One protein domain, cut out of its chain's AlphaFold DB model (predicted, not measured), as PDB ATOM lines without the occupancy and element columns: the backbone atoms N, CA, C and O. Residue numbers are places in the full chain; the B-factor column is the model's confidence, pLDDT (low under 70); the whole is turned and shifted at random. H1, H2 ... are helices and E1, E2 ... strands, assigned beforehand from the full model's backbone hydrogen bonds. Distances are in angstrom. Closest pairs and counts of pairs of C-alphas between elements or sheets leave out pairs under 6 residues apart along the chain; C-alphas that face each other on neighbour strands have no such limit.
ATOM      1  N   TYR A   7     171.641 113.335 232.121       79.31
ATOM      2  CA  TYR A   7     172.350 112.484 233.075       79.31
ATOM      3  C   TYR A   7     172.388 110.995 232.682       79.31
ATOM      4  O   TYR A   7     173.441 110.370 232.739       79.31
ATOM      5  N   TRP A   8     171.266 110.407 232.246       75.81
ATOM      6  CA  TRP A   8     171.234 108.981 231.886       75.81
ATOM      7  C   TRP A   8     171.978 108.672 230.580       75.81
ATOM      8  O   TRP A   8     172.479 107.562 230.409       75.81
ATOM      9  N   LEU A   9     172.068 109.647 229.669       81.25
ATOM     10  CA  LEU A   9     172.840 109.521 228.431       81.25
ATOM     11  C   LEU A   9     174.339 109.584 228.719       81.25
ATOM     12  O   LEU A   9     175.098 108.787 228.167       81.25
ATOM     13  N   ASP A  10     174.744 110.490 229.607       81.81
ATOM     14  CA  ASP A  10     176.135 110.629 230.029       81.81
ATOM     15  C   ASP A  10     176.608 109.382 230.782       81.81
ATOM     16  O   ASP A  10     177.677 108.855 230.480       81.81
ATOM     17  N   GLU A  11     175.795 108.849 231.701       84.38
ATOM     18  CA  GLU A  11     176.115 107.598 232.399       84.38
ATOM     19  C   GLU A  11     176.208 106.406 231.437       84.38
ATOM     20  O   GLU A  11     177.146 105.619 231.533       84.38
ATOM     21  N   ALA A  12     175.296 106.285 230.467       84.06
ATOM     22  CA  ALA A  12     175.326 105.186 229.496       84.06
ATOM     23  C   ALA A  12     176.525 105.275 228.544       84.06
ATOM     24  O   ALA A  12     177.120 104.253 228.205       84.06
ATOM     25  N   SER A  13     176.927 106.488 228.160       85.06
ATOM     26  CA  SER A  13     178.071 106.708 227.267       85.06
ATOM     27  C   SER A  13     179.401 106.260 227.890       85.06
ATOM     28  O   SER A  13     180.326 105.909 227.162       85.06
ATOM     29  N   LYS A  14     179.501 106.171 229.228       86.00
ATOM     30  CA  LYS A  14     180.692 105.635 229.920       86.00
ATOM     31  C   LYS A  14     180.935 104.147 229.664       86.00
ATOM     32  O   LYS A  14     182.059 103.684 229.827       86.00
ATOM     33  N   PHE A  15     179.893 103.406 229.291       84.12
ATOM     34  CA  PHE A  15     179.970 101.971 229.009       84.12
ATOM     35  C   PHE A  15     180.192 101.670 227.523       84.12
ATOM     36  O   PHE A  15     180.305 100.505 227.144       84.12
ATOM     37  N   LEU A  16     180.257 102.697 226.670       85.00
ATOM     38  CA  LEU A  16     180.481 102.523 225.243       85.00
ATOM     39  C   LEU A  16     181.979 102.584 224.893       85.00
ATOM     40  O   LEU A  16     182.758 103.267 225.563       85.00
ATOM     41  N   PRO A  17     182.412 101.866 223.841       81.88
ATOM     42  CA  PRO A  17     183.807 101.862 223.423       81.88
ATOM     43  C   PRO A  17     184.246 103.226 222.876       81.88
ATOM     44  O   PRO A  17     183.449 104.045 222.432       81.88
ATOM     45  N   ILE A  18     185.556 103.456 222.850       82.94
ATOM     46  CA  ILE A  18     186.140 104.633 222.202       82.94
ATOM     47  C   ILE A  18     186.134 104.419 220.683       82.94
ATOM     48  O   ILE A  18     186.588 103.387 220.187       82.94
ATOM     49  N   VAL A  19     185.656 105.414 219.937       79.56
ATOM     50  CA  VAL A  19     185.605 105.408 218.469       79.56
ATOM     51  C   VAL A  19     186.577 106.421 217.877       79.56
ATOM     52  O   VAL A  19     186.833 107.496 218.423       79.56
ATOM     53  N   LYS A  20     187.132 106.075 216.713       72.31
ATOM     54  CA  LYS A  20     188.007 106.974 215.954       72.31
ATOM     55  C   LYS A  20     187.175 107.945 215.128       72.31
ATOM     56  O   LYS A  20     186.420 107.532 214.251       72.31
ATOM     57  N   SER A  21     187.384 109.236 215.362       67.31
ATOM     58  CA  SER A  21     186.868 110.325 214.536       67.31
ATOM     59  C   SER A  21     188.050 111.066 213.908       67.31
ATOM     60  O   SER A  21     188.719 111.897 214.531       67.31
ATOM     61  N   GLY A  22     188.390 110.690 212.672       75.88
ATOM     62  CA  GLY A  22     189.596 111.174 211.996       75.88
ATOM     63  C   GLY A  22     190.884 110.708 212.692       75.88
ATOM     64  O   GLY A  22     191.120 109.510 212.820       75.88
ATOM     65  N   LYS A  23     191.736 111.651 213.129       66.69
ATOM     66  CA  LYS A  23     192.986 111.374 213.880       66.69
ATOM     67  C   LYS A  23     192.809 111.367 215.407       66.69
ATOM     68  O   LYS A  23     193.801 111.245 216.118       66.69
ATOM     69  N   LYS A  24     191.587 111.561 215.915       59.31
ATOM     70  CA  LYS A  24     191.300 111.648 217.353       59.31
ATOM     71  C   LYS A  24     190.448 110.468 217.807       59.31
ATOM     72  O   LYS A  24     189.569 110.009 217.082       59.31
ATOM     73  N   GLU A  25     190.719 110.009 219.018       68.12
ATOM     74  CA  GLU A  25     189.941 108.999 219.726       68.12
ATOM     75  C   GLU A  25     188.966 109.711 220.668       68.12
ATOM     76  O   GLU A  25     189.370 110.592 221.427       68.12
ATOM     77  N   VAL A  26     187.675 109.396 220.550       71.38
ATOM     78  CA  VAL A  26     186.586 110.063 221.278       71.38
ATOM     79  C   VAL A  26     185.656 108.985 221.851       71.38
ATOM     80  O   VAL A  26     185.410 108.002 221.149       71.38
ATOM     81  N   PRO A  27     185.148 109.114 223.092       67.25
ATOM     82  CA  PRO A  27     184.150 108.184 223.620       67.25
ATOM     83  C   PRO A  27     182.923 108.125 222.702       67.25
ATOM     84  O   PRO A  27     182.467 109.171 222.232       67.25
ATOM     85  N   ASP A  28     182.403 106.926 222.422       78.75
ATOM     86  CA  ASP A  28     181.114 106.809 221.736       78.75
ATOM     87  C   ASP A  28     180.006 107.360 222.647       78.75
ATOM     88  O   ASP A  28     180.093 107.297 223.875       78.75
ATOM     89  N   THR A  29     178.973 107.946 222.050       82.88
ATOM     90  CA  THR A  29     177.913 108.639 222.800       82.88
ATOM     91  C   THR A  29     176.544 108.164 222.353       82.88
ATOM     92  O   THR A  29     176.302 107.890 221.175       82.88
ATOM     93  N   VAL A  30     175.612 108.078 223.299       84.00
ATOM     94  CA  VAL A  30     174.224 107.699 223.015       84.00
ATOM     95  C   VAL A  30     173.341 108.929 222.890       84.00
ATOM     96  O   VAL A  30     173.314 109.805 223.747       84.00
ATOM     97  N   SER A  31     172.566 108.983 221.807       86.81
ATOM     98  CA  SER A  31     171.639 110.089 221.575       86.81
ATOM     99  C   SER A  31     170.345 109.934 222.379       86.81
ATOM    100  O   SER A  31     169.852 108.820 222.592       86.81
ATOM    101  N   ILE A  32     169.697 111.061 222.693       83.12
ATOM    102  CA  ILE A  32     168.338 111.083 223.262       83.12
ATOM    103  C   ILE A  32     167.328 110.316 222.386       83.12
ATOM    104  O   ILE A  32     166.374 109.724 222.888       83.12
ATOM    105  N   GLY A  33     167.537 110.289 221.063       84.69
ATOM    106  CA  GLY A  33     166.708 109.526 220.129       84.69
ATOM    107  C   GLY A  33     166.837 108.019 220.344       84.69
ATOM    108  O   GLY A  33     165.835 107.308 220.348       84.69
ATOM    109  N   THR A  34     168.053 107.534 220.590       86.50
ATOM    110  CA  THR A  34     168.329 106.127 220.903       86.50
ATOM    111  C   THR A  34     167.713 105.720 222.245       86.50
ATOM    112  O   THR A  34     167.106 104.656 222.327       86.50
ATOM    113  N   TRP A  35     167.775 106.588 223.261       84.31
ATOM    114  CA  TRP A  35     167.102 106.375 224.552       84.31
ATOM    115  C   TRP A  35     165.577 106.293 224.415       84.31
ATOM    116  O   TRP A  35     164.928 105.408 224.972       84.31
ATOM    117  N   LYS A  36     164.984 107.178 223.606       85.81
ATOM    118  CA  LYS A  36     163.543 107.134 223.314       85.81
ATOM    119  C   LYS A  36     163.134 105.837 222.614       85.81
ATOM    120  O   LYS A  36     162.080 105.304 222.947       85.81
ATOM    121  N   ARG A  37     163.953 105.325 221.688       84.62
ATOM    122  CA  ARG A  37     163.718 104.028 221.026       84.62
ATOM    123  C   ARG A  37     163.757 102.870 222.018       84.62
ATOM    124  O   ARG A  37     162.811 102.091 222.058       84.62
ATOM    125  N   PHE A  38     164.778 102.828 222.876       86.62
ATOM    126  CA  PHE A  38     164.899 101.833 223.947       86.62
ATOM    127  C   PHE A  38     163.632 101.770 224.814       86.62
ATOM    128  O   PHE A  38     163.033 100.711 224.976       86.62
ATOM    129  N   ARG A  39     163.142 102.924 225.284       84.88
ATOM    130  CA  ARG A  39     161.935 103.007 226.128       84.88
ATOM    131  C   ARG A  39     160.636 102.617 225.422       84.88
ATOM    132  O   ARG A  39     159.658 102.297 226.090       84.88
ATOM    133  N   LYS A  40     160.605 102.688 224.091       86.12
ATOM    134  CA  LYS A  40     159.452 102.308 223.265       86.12
ATOM    135  C   LYS A  40     159.520 100.865 222.767       86.12
ATOM    136  O   LYS A  40     158.657 100.473 221.988       86.12
ATOM    137  N   ASN A  41     160.515 100.091 223.206       79.56
ATOM    138  CA  ASN A  41     160.796  98.754 222.687       79.56
ATOM    139  C   ASN A  41     161.032  98.745 221.160       79.56
ATOM    140  O   ASN A  41     160.635  97.827 220.447       79.56
ATOM    141  N   GLU A  42     161.645  99.812 220.643       81.50
ATOM    142  CA  GLU A  42     162.051  99.929 219.244       81.50
ATOM    143  C   GLU A  42     163.517  99.505 219.081       81.50
ATOM    144  O   GLU A  42     164.344  99.693 219.977       81.50
ATOM    145  N   GLY A  43     163.863  98.971 217.907       80.38
ATOM    146  CA  GLY A  43     165.195  98.427 217.638       80.38
ATOM    147  C   GLY A  43     166.332  99.435 217.859       80.38
ATOM    148  O   GLY A  43     166.350 100.530 217.281       80.38
ATOM    149  N   ILE A  44     167.318  99.023 218.659       87.38
ATOM    150  CA  ILE A  44     168.583  99.725 218.910       87.38
ATOM    151  C   ILE A  44     169.770  98.768 218.740       87.38
ATOM    152  O   ILE A  44     169.605  97.553 218.679       87.38
ATOM    153  N   LYS A  45     170.987  99.314 218.658       84.25
ATOM    154  CA  LYS A  45     172.201  98.490 218.592       84.25
ATOM    155  C   LYS A  45     172.401  97.719 219.911       84.25
ATOM    156  O   LYS A  45     172.212  98.332 220.963       84.25
ATOM    157  N   PRO A  46     172.881  96.460 219.876       82.38
ATOM    158  CA  PRO A  46     173.126  95.657 221.079       82.38
ATOM    159  C   PRO A  46     174.024  96.346 222.113       82.38
ATOM    160  O   PRO A  46     173.707  96.347 223.294       82.38
ATOM    161  N   ILE A  47     175.084  97.025 221.663       84.94
ATOM    162  CA  ILE A  47     176.003  97.760 222.548       84.94
ATOM    163  C   ILE A  47     175.294  98.873 223.342       84.94
ATOM    164  O   ILE A  47     175.560  99.065 224.523       84.94
ATOM    165  N   ASN A  48     174.324  99.556 222.724       88.00
ATOM    166  CA  ASN A  48     173.545 100.601 223.389       88.00
ATOM    167  C   ASN A  48     172.540  99.989 224.370       88.00
ATOM    168  O   ASN A  48     172.310 100.549 225.434       88.00
ATOM    169  N   PHE A  49     171.957  98.838 224.023       86.06
ATOM    170  CA  PHE A  49     171.068  98.090 224.910       86.06
ATOM    171  C   PHE A  49     171.797  97.653 226.185       86.06
ATOM    172  O   PHE A  49     171.328  97.939 227.283       86.06
ATOM    173  N   GLN A  50     172.980  97.051 226.036       86.25
ATOM    174  CA  GLN A  50     173.838  96.634 227.148       86.25
ATOM    175  C   GLN A  50     174.199  97.813 228.057       86.25
ATOM    176  O   GLN A  50     174.000  97.735 229.269       86.25
ATOM    177  N   ALA A  51     174.644  98.930 227.470       87.44
ATOM    178  CA  ALA A  51     174.974 100.142 228.215       87.44
ATOM    179  C   ALA A  51     173.772 100.694 229.005       87.44
ATOM    180  O   ALA A  51     173.908 101.047 230.176       87.44
ATOM    181  N   PHE A  52     172.576 100.729 228.404       89.25
ATOM    182  CA  PHE A  52     171.365 101.176 229.098       89.25
ATOM    183  C   PHE A  52     170.946 100.233 230.224       89.25
ATOM    184  O   PHE A  52     170.595 100.705 231.305       89.25
ATOM    185  N   CYS A  53     171.010  98.918 230.014       86.56
ATOM    186  CA  CYS A  53     170.738  97.944 231.066       86.56
ATOM    187  C   CYS A  53     171.699  98.115 232.248       86.56
ATOM    188  O   CYS A  53     171.249  98.184 233.388       86.56
ATOM    189  N   GLN A  54     172.994  98.293 231.986       85.31
ATOM    190  CA  GLN A  54     173.995  98.458 233.037       85.31
ATOM    191  C   GLN A  54     173.746  99.704 233.899       85.31
ATOM    192  O   GLN A  54     173.812  99.636 235.126       85.31
ATOM    193  N   VAL A  55     173.368 100.821 233.274       87.12
ATOM    194  CA  VAL A  55     172.986 102.061 233.969       87.12
ATOM    195  C   VAL A  55     171.711 101.904 234.798       87.12
ATOM    196  O   VAL A  55     171.579 102.505 235.864       87.12
ATOM    197  N   LEU A  56     170.769 101.091 234.324       84.62
ATOM    198  CA  LEU A  56     169.516 100.804 235.018       84.62
ATOM    199  C   LEU A  56     169.659  99.729 236.109       84.62
ATOM    200  O   LEU A  56     168.665  99.400 236.755       84.62
ATOM    201  N   GLY A  57     170.864  99.187 236.326       82.81
ATOM    202  CA  GLY A  57     171.094  98.084 237.264       82.81
ATOM    203  C   GLY A  57     170.443  96.773 236.814       82.81
ATOM    204  O   GLY A  57     170.095  95.936 237.641       82.81
ATOM    205  N   LEU A  58     170.233  96.624 235.509       82.75
ATOM    206  CA  LEU A  58     169.614  95.472 234.877       82.75
ATOM    207  C   LEU A  58     170.691  94.534 234.320       82.75
ATOM    208  O   LEU A  58     171.585  94.967 233.590       82.75
ATOM    209  N   HIS A  59     170.570  93.239 234.609       79.06
ATOM    210  CA  HIS A  59     171.394  92.197 233.998       79.06
ATOM    211  C   HIS A  59     170.846  91.884 232.607       79.06
ATOM    212  O   HIS A  59     169.854  91.174 232.461       79.06
ATOM    213  N   TRP A  60     171.445  92.473 231.571       72.38
ATOM    214  CA  TRP A  60     170.931  92.359 230.206       72.38
ATOM    215  C   TRP A  60     170.911  90.905 229.714       72.38
ATOM    216  O   TRP A  60     170.054  90.567 228.908       72.38
ATOM    217  N   GLU A  61     171.782  90.036 230.227       70.12
ATOM    218  CA  GLU A  61     171.804  88.598 229.943       70.12
ATOM    219  C   GLU A  61     170.544  87.862 230.434       70.12
ATOM    220  O   GLU A  61     170.193  86.821 229.886       70.12
ATOM    221  N   GLU A  62     169.848  88.404 231.438       65.44
ATOM    222  CA  GLU A  62     168.563  87.887 231.933       65.44
ATOM    223  C   GLU A  62     167.362  88.466 231.165       65.44
ATOM    224  O   GLU A  62     166.239  87.988 231.309       65.44
ATOM    225  N   ILE A  63     167.593  89.516 230.368       64.94
ATOM    226  CA  ILE A  63     166.561  90.296 229.665       64.94
ATOM    227  C   ILE A  63     166.603  90.041 228.158       64.94
ATOM    228  O   ILE A  63     165.586  90.169 227.478       64.94
TER     229      ILE A  63
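What this domain is: This is residues 7 to 63 of the 250 residues of the protein "NACHT domain-containing protein" of Okeania sp. SIO3I5 (UniProt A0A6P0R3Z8). A slender two-stranded hairpin, E1 and E2, reaches out like an arm from a small, loosely gathered head of short helices. In the head H3 and H1 pack on each other at a steep angle, H2 lies crosswise near both, and the very short H4 sits at the end of H3's link, far from the hairpin. The printed part has 57 residues, with four named helices and two named strands in the order H1, E1, E2, H2, H3, H4; the sheet, order E1 - E2, is antiparallel, and the class is mixed, helices and strands. The whole is only just compact, close to loose, with a radius of gyration of the C-alphas of 11.8 A, and its outline is elongated, spanning 37 by 20 by 20 A.

How they stand to each other: E1, residues 18 to 21, and E2, residues 24 to 27, form a hairpin of antiparallel neighbours, with 139 degrees between their directions. N 19 and O 26 are 2.9 A apart and N 26 and O 19 are 3.0 A apart, both within hydrogen-bond range. The closest C-alphas of E2 and H1, residues 7 to 13, are those of Pro 27 and Ser 13, 7.2 A apart. H1 touches H3, residues 46 to 55, at a steep tilt of 46 degrees, opposite ways; their closest C-alphas, those of Ala 12 and Ala 51, are 5.2 A apart. H2, residues 32 to 39, is close to H1 but not clearly touching, about perpendicular at 90 degrees, with the closest C-alphas, Leu 9 and Ile 32, 7.0 A apart. H2 is also close to H3 but not clearly touching, about perpendicular at 82 degrees, with the closest C-alphas, Phe 38 and Phe 49, 7.3 A apart. H3 touches H4, residues 60 to 63, where the closest C-alphas, those of Cys 53 and Trp 60, are 5.7 A apart. Among the pairs that are apart are E2 and H3, and H2 and H4. In H1, H2 and H3 every O i to N i+4 pair is within hydrogen-bond range; H4 is too short for such a pair.

Where its parts are: E1 measures 9.6 A from first to last C-alpha and E2 10.1 A. H1 begins at C-alpha 7, (172.350, 112.484, 233.075), and measures 10.0 A. H2 measures 10.7 A and H3 14.4 A. H4 measures 4.9 A and ends at C-alpha 63, (166.561, 90.296, 229.665).

The domain as a whole: The C-alphas of Lys 23 and Glu 62, the two farthest apart, are 38.4 A from each other. The printed part has no cut and no long link. Mean pLDDT of the printed part is 80.6; residues 21, 23 to 25, 27 and 62 to 63 are under 70.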